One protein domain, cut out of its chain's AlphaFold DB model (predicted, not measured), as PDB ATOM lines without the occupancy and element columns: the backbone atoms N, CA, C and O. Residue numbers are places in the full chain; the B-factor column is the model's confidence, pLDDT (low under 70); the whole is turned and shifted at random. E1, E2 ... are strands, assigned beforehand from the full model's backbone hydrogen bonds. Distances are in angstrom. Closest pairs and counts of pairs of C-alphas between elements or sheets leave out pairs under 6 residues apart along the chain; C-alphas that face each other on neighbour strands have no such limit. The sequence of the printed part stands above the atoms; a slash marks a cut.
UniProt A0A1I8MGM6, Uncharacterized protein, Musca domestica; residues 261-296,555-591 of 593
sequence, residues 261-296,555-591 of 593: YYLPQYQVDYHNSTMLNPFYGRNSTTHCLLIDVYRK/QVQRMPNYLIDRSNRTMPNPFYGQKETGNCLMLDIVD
ATOM      1  N   TYR A 261      63.873  47.276  27.254       76.00
ATOM      2  CA  TYR A 261      63.564  45.878  27.032       76.00
ATOM      3  C   TYR A 261      62.212  45.548  27.665       76.00
ATOM      4  O   TYR A 261      62.051  45.607  28.878       76.00
ATOM      5  N   TYR A 262      61.229  45.195  26.842       72.00
ATOM      6  CA  TYR A 262      59.895  44.848  27.323       72.00
ATOM      7  C   TYR A 262      59.856  43.384  27.755       72.00
ATOM      8  O   TYR A 262      60.072  42.485  26.939       72.00
ATOM      9  N   LEU A 263      59.549  43.148  29.027       73.56
ATOM     10  CA  LEU A 263      59.442  41.824  29.621       73.56
ATOM     11  C   LEU A 263      57.991  41.594  30.070       73.56
ATOM     12  O   LEU A 263      57.524  42.233  31.007       73.56
ATOM     13  N   PRO A 264      57.226  40.695  29.435       73.94
ATOM     14  CA  PRO A 264      55.894  40.347  29.915       73.94
ATOM     15  C   PRO A 264      55.951  39.856  31.367       73.94
ATOM     16  O   PRO A 264      56.816  39.049  31.701       73.94
ATOM     17  N   GLN A 265      55.001  40.266  32.214       71.56
ATOM     18  CA  GLN A 265      55.052  39.952  33.652       71.56
ATOM     19  C   GLN A 265      55.187  38.447  33.963       71.56
ATOM     20  O   GLN A 265      55.842  38.073  34.928       71.56
ATOM     21  N   TYR A 266      54.620  37.567  33.132       73.06
ATOM     22  CA  TYR A 266      54.720  36.113  33.315       73.06
ATOM     23  C   TYR A 266      56.123  35.534  33.048       73.06
ATOM     24  O   TYR A 266      56.345  34.356  33.307       73.06
ATOM     25  N   GLN A 267      57.049  36.321  32.489       71.50
ATOM     26  CA  GLN A 267      58.439  35.929  32.222       71.50
ATOM     27  C   GLN A 267      59.413  36.368  33.327       71.50
ATOM     28  O   GLN A 267      60.602  36.072  33.237       71.50
ATOM     29  N   VAL A 268      58.928  37.062  34.362       74.19
ATOM     30  CA  VAL A 268      59.711  37.398  35.557       74.19
ATOM     31  C   VAL A 268      59.705  36.193  36.502       74.19
ATOM     32  O   VAL A 268      58.655  35.818  37.019       74.19
ATOM     33  N   ASP A 269      60.871  35.590  36.732       76.75
ATOM     34  CA  ASP A 269      61.049  34.456  37.649       76.75
ATOM     35  C   ASP A 269      61.980  34.857  38.801       76.75
ATOM     36  O   ASP A 269      63.151  35.139  38.584       76.75
ATOM     37  N   TYR A 270      61.477  34.894  40.033       79.94
ATOM     38  CA  TYR A 270      62.248  35.313  41.214       79.94
ATOM     39  C   TYR A 270      63.122  34.201  41.809       79.94
ATOM     40  O   TYR A 270      63.970  34.463  42.667       79.94
ATOM     41  N   HIS A 271      62.905  32.955  41.382       76.00
ATOM     42  CA  HIS A 271      63.546  31.760  41.928       76.00
ATOM     43  C   HIS A 271      64.654  31.217  41.031       76.00
ATOM     44  O   HIS A 271      65.484  30.429  41.488       76.00
ATOM     45  N   ASN A 272      64.703  31.653  39.775       81.00
ATOM     46  CA  ASN A 272      65.776  31.319  38.856       81.00
ATOM     47  C   ASN A 272      66.884  32.380  38.905       81.00
ATOM     48  O   ASN A 272      66.636  33.565  38.691       81.00
ATOM     49  N   SER A 273      68.125  31.958  39.155       81.31
ATOM     50  CA  SER A 273      69.294  32.848  39.208       81.31
ATOM     51  C   SER A 273      69.736  33.366  37.834       81.31
ATOM     52  O   SER A 273      70.615  34.225  37.749       81.31
ATOM     53  N   THR A 274      69.115  32.884  36.753       82.38
ATOM     54  CA  THR A 274      69.425  33.263  35.369       82.38
ATOM     55  C   THR A 274      68.173  33.655  34.588       82.38
ATOM     56  O   THR A 274      67.095  33.108  34.811       82.38
ATOM     57  N   MET A 275      68.309  34.613  33.669       82.06
ATOM     58  CA  MET A 275      67.250  35.035  32.745       82.06
ATOM     59  C   MET A 275      67.769  35.094  31.305       82.06
ATOM     60  O   MET A 275      68.980  35.055  31.072       82.06
ATOM     61  N   LEU A 276      66.862  35.217  30.331       80.38
ATOM     62  CA  LEU A 276      67.238  35.498  28.942       80.38
ATOM     63  C   LEU A 276      67.996  36.823  28.860       80.38
ATOM     64  O   LEU A 276      67.532  37.831  29.383       80.38
ATOM     65  N   ASN A 277      69.148  36.808  28.195       81.25
ATOM     66  CA  ASN A 277      70.015  37.971  28.086       81.25
ATOM     67  C   ASN A 277      69.458  38.973  27.049       81.25
ATOM     68  O   ASN A 277      69.536  38.703  25.847       81.25
ATOM     69  N   PRO A 278      68.951  40.149  27.465       77.31
ATOM     70  CA  PRO A 278      68.443  41.171  26.557       77.31
ATOM     71  C   PRO A 278      69.558  41.841  25.734       77.31
ATOM     72  O   PRO A 278      69.261  42.522  24.748       77.31
ATOM     73  N   PHE A 279      70.830  41.626  26.098       78.06
ATOM     74  CA  PHE A 279      72.019  42.101  25.385       78.06
ATOM     75  C   PHE A 279      72.589  41.080  24.383       78.06
ATOM     76  O   PHE A 279      73.522  41.419  23.653       78.06
ATOM     77  N   TYR A 280      72.045  39.856  24.318       77.62
ATOM     78  CA  TYR A 280      72.540  38.809  23.418       77.62
ATOM     79  C   TYR A 280      72.472  39.254  21.950       77.62
ATOM     80  O   TYR A 280      71.414  39.644  21.452       77.62
ATOM     81  N   GLY A 281      73.612  39.202  21.256       66.62
ATOM     82  CA  GLY A 281      73.720  39.571  19.841       66.62
ATOM     83  C   GLY A 281      73.688  41.077  19.537       66.62
ATOM     84  O   GLY A 281      73.566  41.446  18.368       66.62
ATOM     85  N   ARG A 282      73.794  41.962  20.543       71.56
ATOM     86  CA  ARG A 282      73.882  43.423  20.334       71.56
ATOM     87  C   ARG A 282      75.343  43.892  20.237       71.56
ATOM     88  O   ARG A 282      76.140  43.644  21.138       71.56
ATOM     89  N   ASN A 283      75.679  44.637  19.178       56.75
ATOM     90  CA  ASN A 283      77.057  45.078  18.890       56.75
ATOM     91  C   ASN A 283      77.461  46.431  19.519       56.75
ATOM     92  O   ASN A 283      78.638  46.777  19.495       56.75
ATOM     93  N   SER A 284      76.531  47.206  20.087       57.78
ATOM     94  CA  SER A 284      76.807  48.530  20.675       57.78
ATOM     95  C   SER A 284      76.990  48.470  22.192       57.78
ATOM     96  O   SER A 284      76.254  47.757  22.874       57.78
ATOM     97  N   THR A 285      77.940  49.231  22.746       58.44
ATOM     98  CA  THR A 285      78.023  49.492  24.191       58.44
ATOM     99  C   THR A 285      76.826  50.314  24.645       58.44
ATOM    100  O   THR A 285      76.621  51.439  24.200       58.44
ATOM    101  N   THR A 286      76.019  49.720  25.512       61.75
ATOM    102  CA  THR A 286      74.835  50.331  26.098       61.75
ATOM    103  C   THR A 286      75.170  50.667  27.550       61.75
ATOM    104  O   THR A 286      75.517  49.767  28.303       61.75
ATOM    105  N   HIS A 287      75.108  51.945  27.933       63.25
ATOM    106  CA  HIS A 287      75.476  52.406  29.286       63.25
ATOM    107  C   HIS A 287      74.360  52.218  30.325       63.25
ATOM    108  O   HIS A 287      74.565  52.419  31.515       63.25
ATOM    109  N   CYS A 288      73.164  51.828  29.888       65.44
ATOM    110  CA  CYS A 288      72.033  51.552  30.760       65.44
ATOM    111  C   CYS A 288      70.980  50.718  30.007       65.44
ATOM    112  O   CYS A 288      70.864  50.849  28.787       65.44
ATOM    113  N   LEU A 289      70.165  49.922  30.700       75.44
ATOM    114  CA  LEU A 289      68.997  49.245  30.116       75.44
ATOM    115  C   LEU A 289      67.805  49.307  31.073       75.44
ATOM    116  O   LEU A 289      67.907  48.832  32.195       75.44
ATOM    117  N   LEU A 290      66.659  49.810  30.627       75.12
ATOM    118  CA  LEU A 290      65.398  49.728  31.355       75.12
ATOM    119  C   LEU A 290      64.616  48.481  30.937       75.12
ATOM    120  O   LEU A 290      64.378  48.257  29.757       75.12
ATOM    121  N   ILE A 291      64.197  47.677  31.906       77.75
ATOM    122  CA  ILE A 291      63.305  46.535  31.730       77.75
ATOM    123  C   ILE A 291      61.892  46.983  32.120       77.75
ATOM    124  O   ILE A 291      61.662  47.315  33.278       77.75
ATOM    125  N   ASP A 292      60.965  47.013  31.164       71.12
ATOM    126  CA  ASP A 292      59.566  47.416  31.375       71.12
ATOM    127  C   ASP A 292      58.666  46.179  31.480       71.12
ATOM    128  O   ASP A 292      58.665  45.334  30.575       71.12
ATOM    129  N   VAL A 293      57.924  46.053  32.586       71.31
ATOM    130  CA  VAL A 293      57.143  44.857  32.916       71.31
ATOM    131  C   VAL A 293      55.654  45.105  32.697       71.31
ATOM    132  O   VAL A 293      54.987  45.728  33.518       71.31
ATOM    133  N   TYR A 294      55.085  44.565  31.611       61.22
ATOM    134  CA  TYR A 294      53.711  44.898  31.202       61.22
ATOM    135  C   TYR A 294      52.698  43.737  31.322       61.22
ATOM    136  O   TYR A 294      53.026  42.557  31.136       61.22
ATOM    137  N   ARG A 295      51.427  44.088  31.605       47.34
ATOM    138  CA  ARG A 295      50.247  43.191  31.647       47.34
ATOM    139  C   ARG A 295      49.397  43.332  30.382       47.34
ATOM    140  O   ARG A 295      49.115  44.441  29.943       47.34
ATOM    141  N   LYS A 296      48.909  42.218  29.824       36.03
ATOM    142  CA  LYS A 296      47.997  42.210  28.665       36.03
ATOM    143  C   LYS A 296      46.592  41.771  29.096       36.03
ATOM    144  O   LYS A 296      46.404  40.600  29.401       36.03
ATOM    145  N   GLN A 555      63.298  52.097  40.364       61.88
ATOM    146  CA  GLN A 555      64.133  50.959  40.731       61.88
ATOM    147  C   GLN A 555      65.383  50.941  39.850       61.88
ATOM    148  O   GLN A 555      65.309  50.603  38.671       61.88
ATOM    149  N   VAL A 556      66.533  51.298  40.427       66.50
ATOM    150  CA  VAL A 556      67.830  51.312  39.737       66.50
ATOM    151  C   VAL A 556      68.775  50.291  40.361       66.50
ATOM    152  O   VAL A 556      69.071  50.353  41.552       66.50
ATOM    153  N   GLN A 557      69.299  49.382  39.545       78.00
ATOM    154  CA  GLN A 557      70.299  48.396  39.937       78.00
ATOM    155  C   GLN A 557      71.584  48.621  39.143       78.00
ATOM    156  O   GLN A 557      71.577  48.617  37.916       78.00
ATOM    157  N   ARG A 558      72.711  48.793  39.839       75.12
ATOM    158  CA  ARG A 558      74.020  48.857  39.179       75.12
ATOM    159  C   ARG A 558      74.463  47.468  38.745       75.12
ATOM    160  O   ARG A 558      74.401  46.525  39.533       75.12
ATOM    161  N   MET A 559      74.931  47.364  37.509       78.00
ATOM    162  CA  MET A 559      75.449  46.133  36.929       78.00
ATOM    163  C   MET A 559      76.818  46.409  36.302       78.00
ATOM    164  O   MET A 559      76.901  47.163  35.335       78.00
ATOM    165  N   PRO A 560      77.901  45.815  36.821       80.19
ATOM    166  CA  PRO A 560      79.200  45.922  36.176       80.19
ATOM    167  C   PRO A 560      79.177  45.359  34.751       80.19
ATOM    168  O   PRO A 560      78.630  44.279  34.512       80.19
ATOM    169  N   ASN A 561      79.805  46.061  33.805       76.62
ATOM    170  CA  ASN A 561      79.829  45.672  32.388       76.62
ATOM    171  C   ASN A 561      80.426  44.264  32.167       76.62
ATOM    172  O   ASN A 561      79.990  43.541  31.274       76.62
ATOM    173  N   TYR A 562      81.351  43.812  33.027       79.50
ATOM    174  CA  TYR A 562      81.940  42.466  32.946       79.50
ATOM    175  C   TYR A 562      80.941  41.323  33.214       79.50
ATOM    176  O   TYR A 562      81.210  40.182  32.844       79.50
ATOM    177  N   LEU A 563      79.787  41.600  33.839       76.12
ATOM    178  CA  LEU A 563      78.713  40.616  34.033       76.12
ATOM    179  C   LEU A 563      77.823  40.452  32.789       76.12
ATOM    180  O   LEU A 563      76.953  39.578  32.768       76.12
ATOM    181  N   ILE A 564      78.028  41.275  31.757       77.56
ATOM    182  CA  ILE A 564      77.243  41.280  30.523       77.56
ATOM    183  C   ILE A 564      78.042  40.586  29.413       77.56
ATOM    184  O   ILE A 564      78.717  41.224  28.605       77.56
ATOM    185  N   ASP A 565      77.922  39.261  29.323       82.06
ATOM    186  CA  ASP A 565      78.435  38.512  28.171       82.06
ATOM    187  C   ASP A 565      77.417  38.536  27.023       82.06
ATOM    188  O   ASP A 565      76.440  37.787  27.002       82.06
ATOM    189  N   ARG A 566      77.655  39.400  26.031       80.94
ATOM    190  CA  ARG A 566      76.776  39.576  24.856       80.94
ATOM    191  C   ARG A 566      76.767  38.376  23.904       80.94
ATOM    192  O   ARG A 566      75.925  38.328  23.004       80.94
ATOM    193  N   SER A 567      77.667  37.414  24.105       79.88
ATOM    194  CA  SER A 567      77.728  36.154  23.357       79.88
ATOM    195  C   SER A 567      76.953  35.030  24.050       79.88
ATOM    196  O   SER A 567      76.690  33.997  23.434       79.88
ATOM    197  N   ASN A 568      76.548  35.225  25.311       83.50
ATOM    198  CA  ASN A 568      75.786  34.253  26.081       83.50
ATOM    199  C   ASN A 568      74.277  34.541  26.010       83.50
ATOM    200  O   ASN A 568      73.832  35.680  26.164       83.50
ATOM    201  N   ARG A 569      73.470  33.502  25.773       81.25
ATOM    202  CA  ARG A 569      72.003  33.610  25.646       81.25
ATOM    203  C   ARG A 569      71.304  33.894  26.972       81.25
ATOM    204  O   ARG A 569      70.143  34.303  26.967       81.25
ATOM    205  N   THR A 570      71.990  33.680  28.089       84.25
ATOM    206  CA  THR A 570      71.480  33.945  29.433       84.25
ATOM    207  C   THR A 570      72.408  34.881  30.198       84.25
ATOM    208  O   THR A 570      73.599  34.978  29.905       84.25
ATOM    209  N   MET A 571      71.843  35.610  31.157       82.25
ATOM    210  CA  MET A 571      72.567  36.501  32.066       82.25
ATOM    211  C   MET A 571      72.100  36.272  33.511       82.25
ATOM    212  O   MET A 571      71.019  35.699  33.706       82.25
ATOM    213  N   PRO A 572      72.863  36.724  34.525       83.62
ATOM    214  CA  PRO A 572      72.379  36.771  35.900       83.62
ATOM    215  C   PRO A 572      71.051  37.523  35.972       83.62
ATOM    216  O   PRO A 572      70.921  38.621  35.435       83.62
ATOM    217  N   ASN A 573      70.054  36.912  36.603       83.62
ATOM    218  CA  ASN A 573      68.723  37.485  36.695       83.62
ATOM    219  C   ASN A 573      68.696  38.600  37.757       83.62
ATOM    220  O   ASN A 573      68.849  38.296  38.941       83.62
ATOM    221  N   PRO A 574      68.471  39.872  37.382       80.25
ATOM    222  CA  PRO A 574      68.444  40.978  38.331       80.25
ATOM    223  C   PRO A 574      67.221  40.924  39.264       80.25
ATOM    224  O   PRO A 574      67.236  41.539  40.328       80.25
ATOM    225  N   PHE A 575      66.202  40.131  38.918       80.06
ATOM    226  CA  PHE A 575      65.018  39.887  39.742       80.06
ATOM    227  C   PHE A 575      65.194  38.725  40.737       80.06
ATOM    228  O   PHE A 575      64.330  38.507  41.588       80.06
ATOM    229  N   TYR A 576      66.299  37.970  40.664       80.06
ATOM    230  CA  TYR A 576      66.533  36.818  41.537       80.06
ATOM    231  C   TYR A 576      66.636  37.236  43.010       80.06
ATOM    232  O   TYR A 576      67.434  38.099  43.373       80.06
ATOM    233  N   GLY A 577      65.826  36.609  43.867       74.69
ATOM    234  CA  GLY A 577      65.780  36.909  45.301       74.69
ATOM    235  C   GLY A 577      64.977  38.162  45.684       74.69
ATOM    236  O   GLY A 577      64.854  38.448  46.877       74.69
ATOM    237  N   GLN A 578      64.397  38.890  44.721       75.88
ATOM    238  CA  GLN A 578      63.450  39.975  45.005       75.88
ATOM    239  C   GLN A 578      62.073  39.405  45.398       75.88
ATOM    240  O   GLN A 578      61.696  38.320  44.961       75.88
ATOM    241  N   LYS A 579      61.321  40.116  46.253       62.94
ATOM    242  CA  LYS A 579      59.983  39.679  46.712       62.94
ATOM    243  C   LYS A 579      58.845  40.144  45.797       62.94
ATOM    244  O   LYS A 579      57.819  39.477  45.746       62.94
ATOM    245  N   GLU A 580      59.035  41.260  45.093       61.91
ATOM    246  CA  GLU A 580      58.075  41.874  44.168       61.91
ATOM    247  C   GLU A 580      58.847  42.668  43.098       61.91
ATOM    248  O   GLU A 580      59.870  43.275  43.416       61.91
ATOM    249  N   THR A 581      58.366  42.699  41.850       58.28
ATOM    250  CA  THR A 581      58.801  43.687  40.845       58.28
ATOM    251  C   THR A 581      57.918  44.926  40.884       58.28
ATOM    252  O   THR A 581      56.692  44.801  40.872       58.28
ATOM    253  N   GLY A 582      58.530  46.114  40.819       60.72
ATOM    254  CA  GLY A 582      57.832  47.318  40.366       60.72
ATOM    255  C   GLY A 582      57.433  47.216  38.884       60.72
ATOM    256  O   GLY A 582      57.734  46.233  38.208       60.72
ATOM    257  N   ASN A 583      56.768  48.240  38.348       59.50
ATOM    258  CA  ASN A 583      56.352  48.259  36.935       59.50
ATOM    259  C   ASN A 583      57.545  48.322  35.949       59.50
ATOM    260  O   ASN A 583      57.367  48.109  34.755       59.50
ATOM    261  N   CYS A 584      58.759  48.594  36.436       67.00
ATOM    262  CA  CYS A 584      59.990  48.656  35.654       67.00
ATOM    263  C   CYS A 584      61.222  48.362  36.540       67.00
ATOM    264  O   CYS A 584      61.135  48.446  37.766       67.00
ATOM    265  N   LEU A 585      62.380  48.090  35.924       75.62
ATOM    266  CA  LEU A 585      63.707  48.055  36.563       75.62
ATOM    267  C   LEU A 585      64.767  48.657  35.626       75.62
ATOM    268  O   LEU A 585      64.902  48.204  34.495       75.62
ATOM    269  N   MET A 586      65.568  49.624  36.078       76.88
ATOM    270  CA  MET A 586      66.696  50.177  35.317       76.88
ATOM    271  C   MET A 586      68.029  49.556  35.745       76.88
ATOM    272  O   MET A 586      68.420  49.639  36.905       76.88
ATOM    273  N   LEU A 587      68.763  48.990  34.792       78.56
ATOM    274  CA  LEU A 587      70.140  48.531  34.944       78.56
ATOM    275  C   LEU A 587      71.102  49.671  34.572       78.56
ATOM    276  O   LEU A 587      71.155  50.070  33.410       78.56
ATOM    277  N   ASP A 588      71.845  50.196  35.545       75.69
ATOM    278  CA  ASP A 588      72.912  51.194  35.358       75.69
ATOM    279  C   ASP A 588      74.235  50.451  35.103       75.69
ATOM    280  O   ASP A 588      74.753  49.792  36.011       75.69
ATOM    281  N   ILE A 589      74.733  50.477  33.862       76.69
ATOM    282  CA  ILE A 589      75.880  49.661  33.443       76.69
ATOM    283  C   ILE A 589      77.157  50.459  33.658       76.69
ATOM    284  O   ILE A 589      77.405  51.451  32.973       76.69
ATOM    285  N   VAL A 590      77.974  50.012  34.606       76.75
ATOM    286  CA  VAL A 590      79.190  50.720  35.015       76.75
ATOM    287  C   VAL A 590      80.439  50.002  34.507       76.75
ATOM    288  O   VAL A 590      80.573  48.784  34.651       76.75
ATOM    289  N   ASP A 591      81.355  50.764  33.912       68.88
ATOM    290  CA  ASP A 591      82.718  50.316  33.631       68.88
ATOM    291  C   ASP A 591      83.537  50.506  34.916       68.88
ATOM    292  O   ASP A 591      83.961  51.616  35.242       68.88
TER     293      ASP A 591
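AT A GLANCE: This is residues 261 to 296 and 555 to 591 of the 593 residues of an uncharacterized protein of Musca domestica (UniProt A0A1I8MGM6). This model has little regular structure: a curled, mixed wall of strands E1 E3 E6 E4, with the pair E2 E5 across from one face. Of 73 printed residues, 29 lie in six strands, E1 to E6: all strand. The whole is compact, radius of gyration of the C-alphas 11.8 A, spans 30 by 24 by 22 A.

HOW THE PARTS SIT: From E1, residues 261 to 264, go to parallel E3, residues 288 to 294; N 261 and O 290 are within hydrogen-bond range, 2.7 A. E6, residues 584 to 590, is antiparallel to E3, N 291 and O 585 at 2.7 A, and parallel to E4, residues 556 to 560, N 557 and O 586 at 2.8 A. E2, residues 274 to 276, is antiparallel to E5, residues 570 to 572, N 275 and O 571 at 2.9 A.

IN THESE COORDINATES: Find C-alpha 261 at (63.564, 45.878, 27.032); E6 runs 19.3 A to C-alpha 590 at (79.190, 50.720, 35.015).

THE WHOLE: C-alphas 296 and 555 are 22.0 A apart across the cut; E2 to E3 and E5 to E6 are long links; 19 residues have pLDDT under 70.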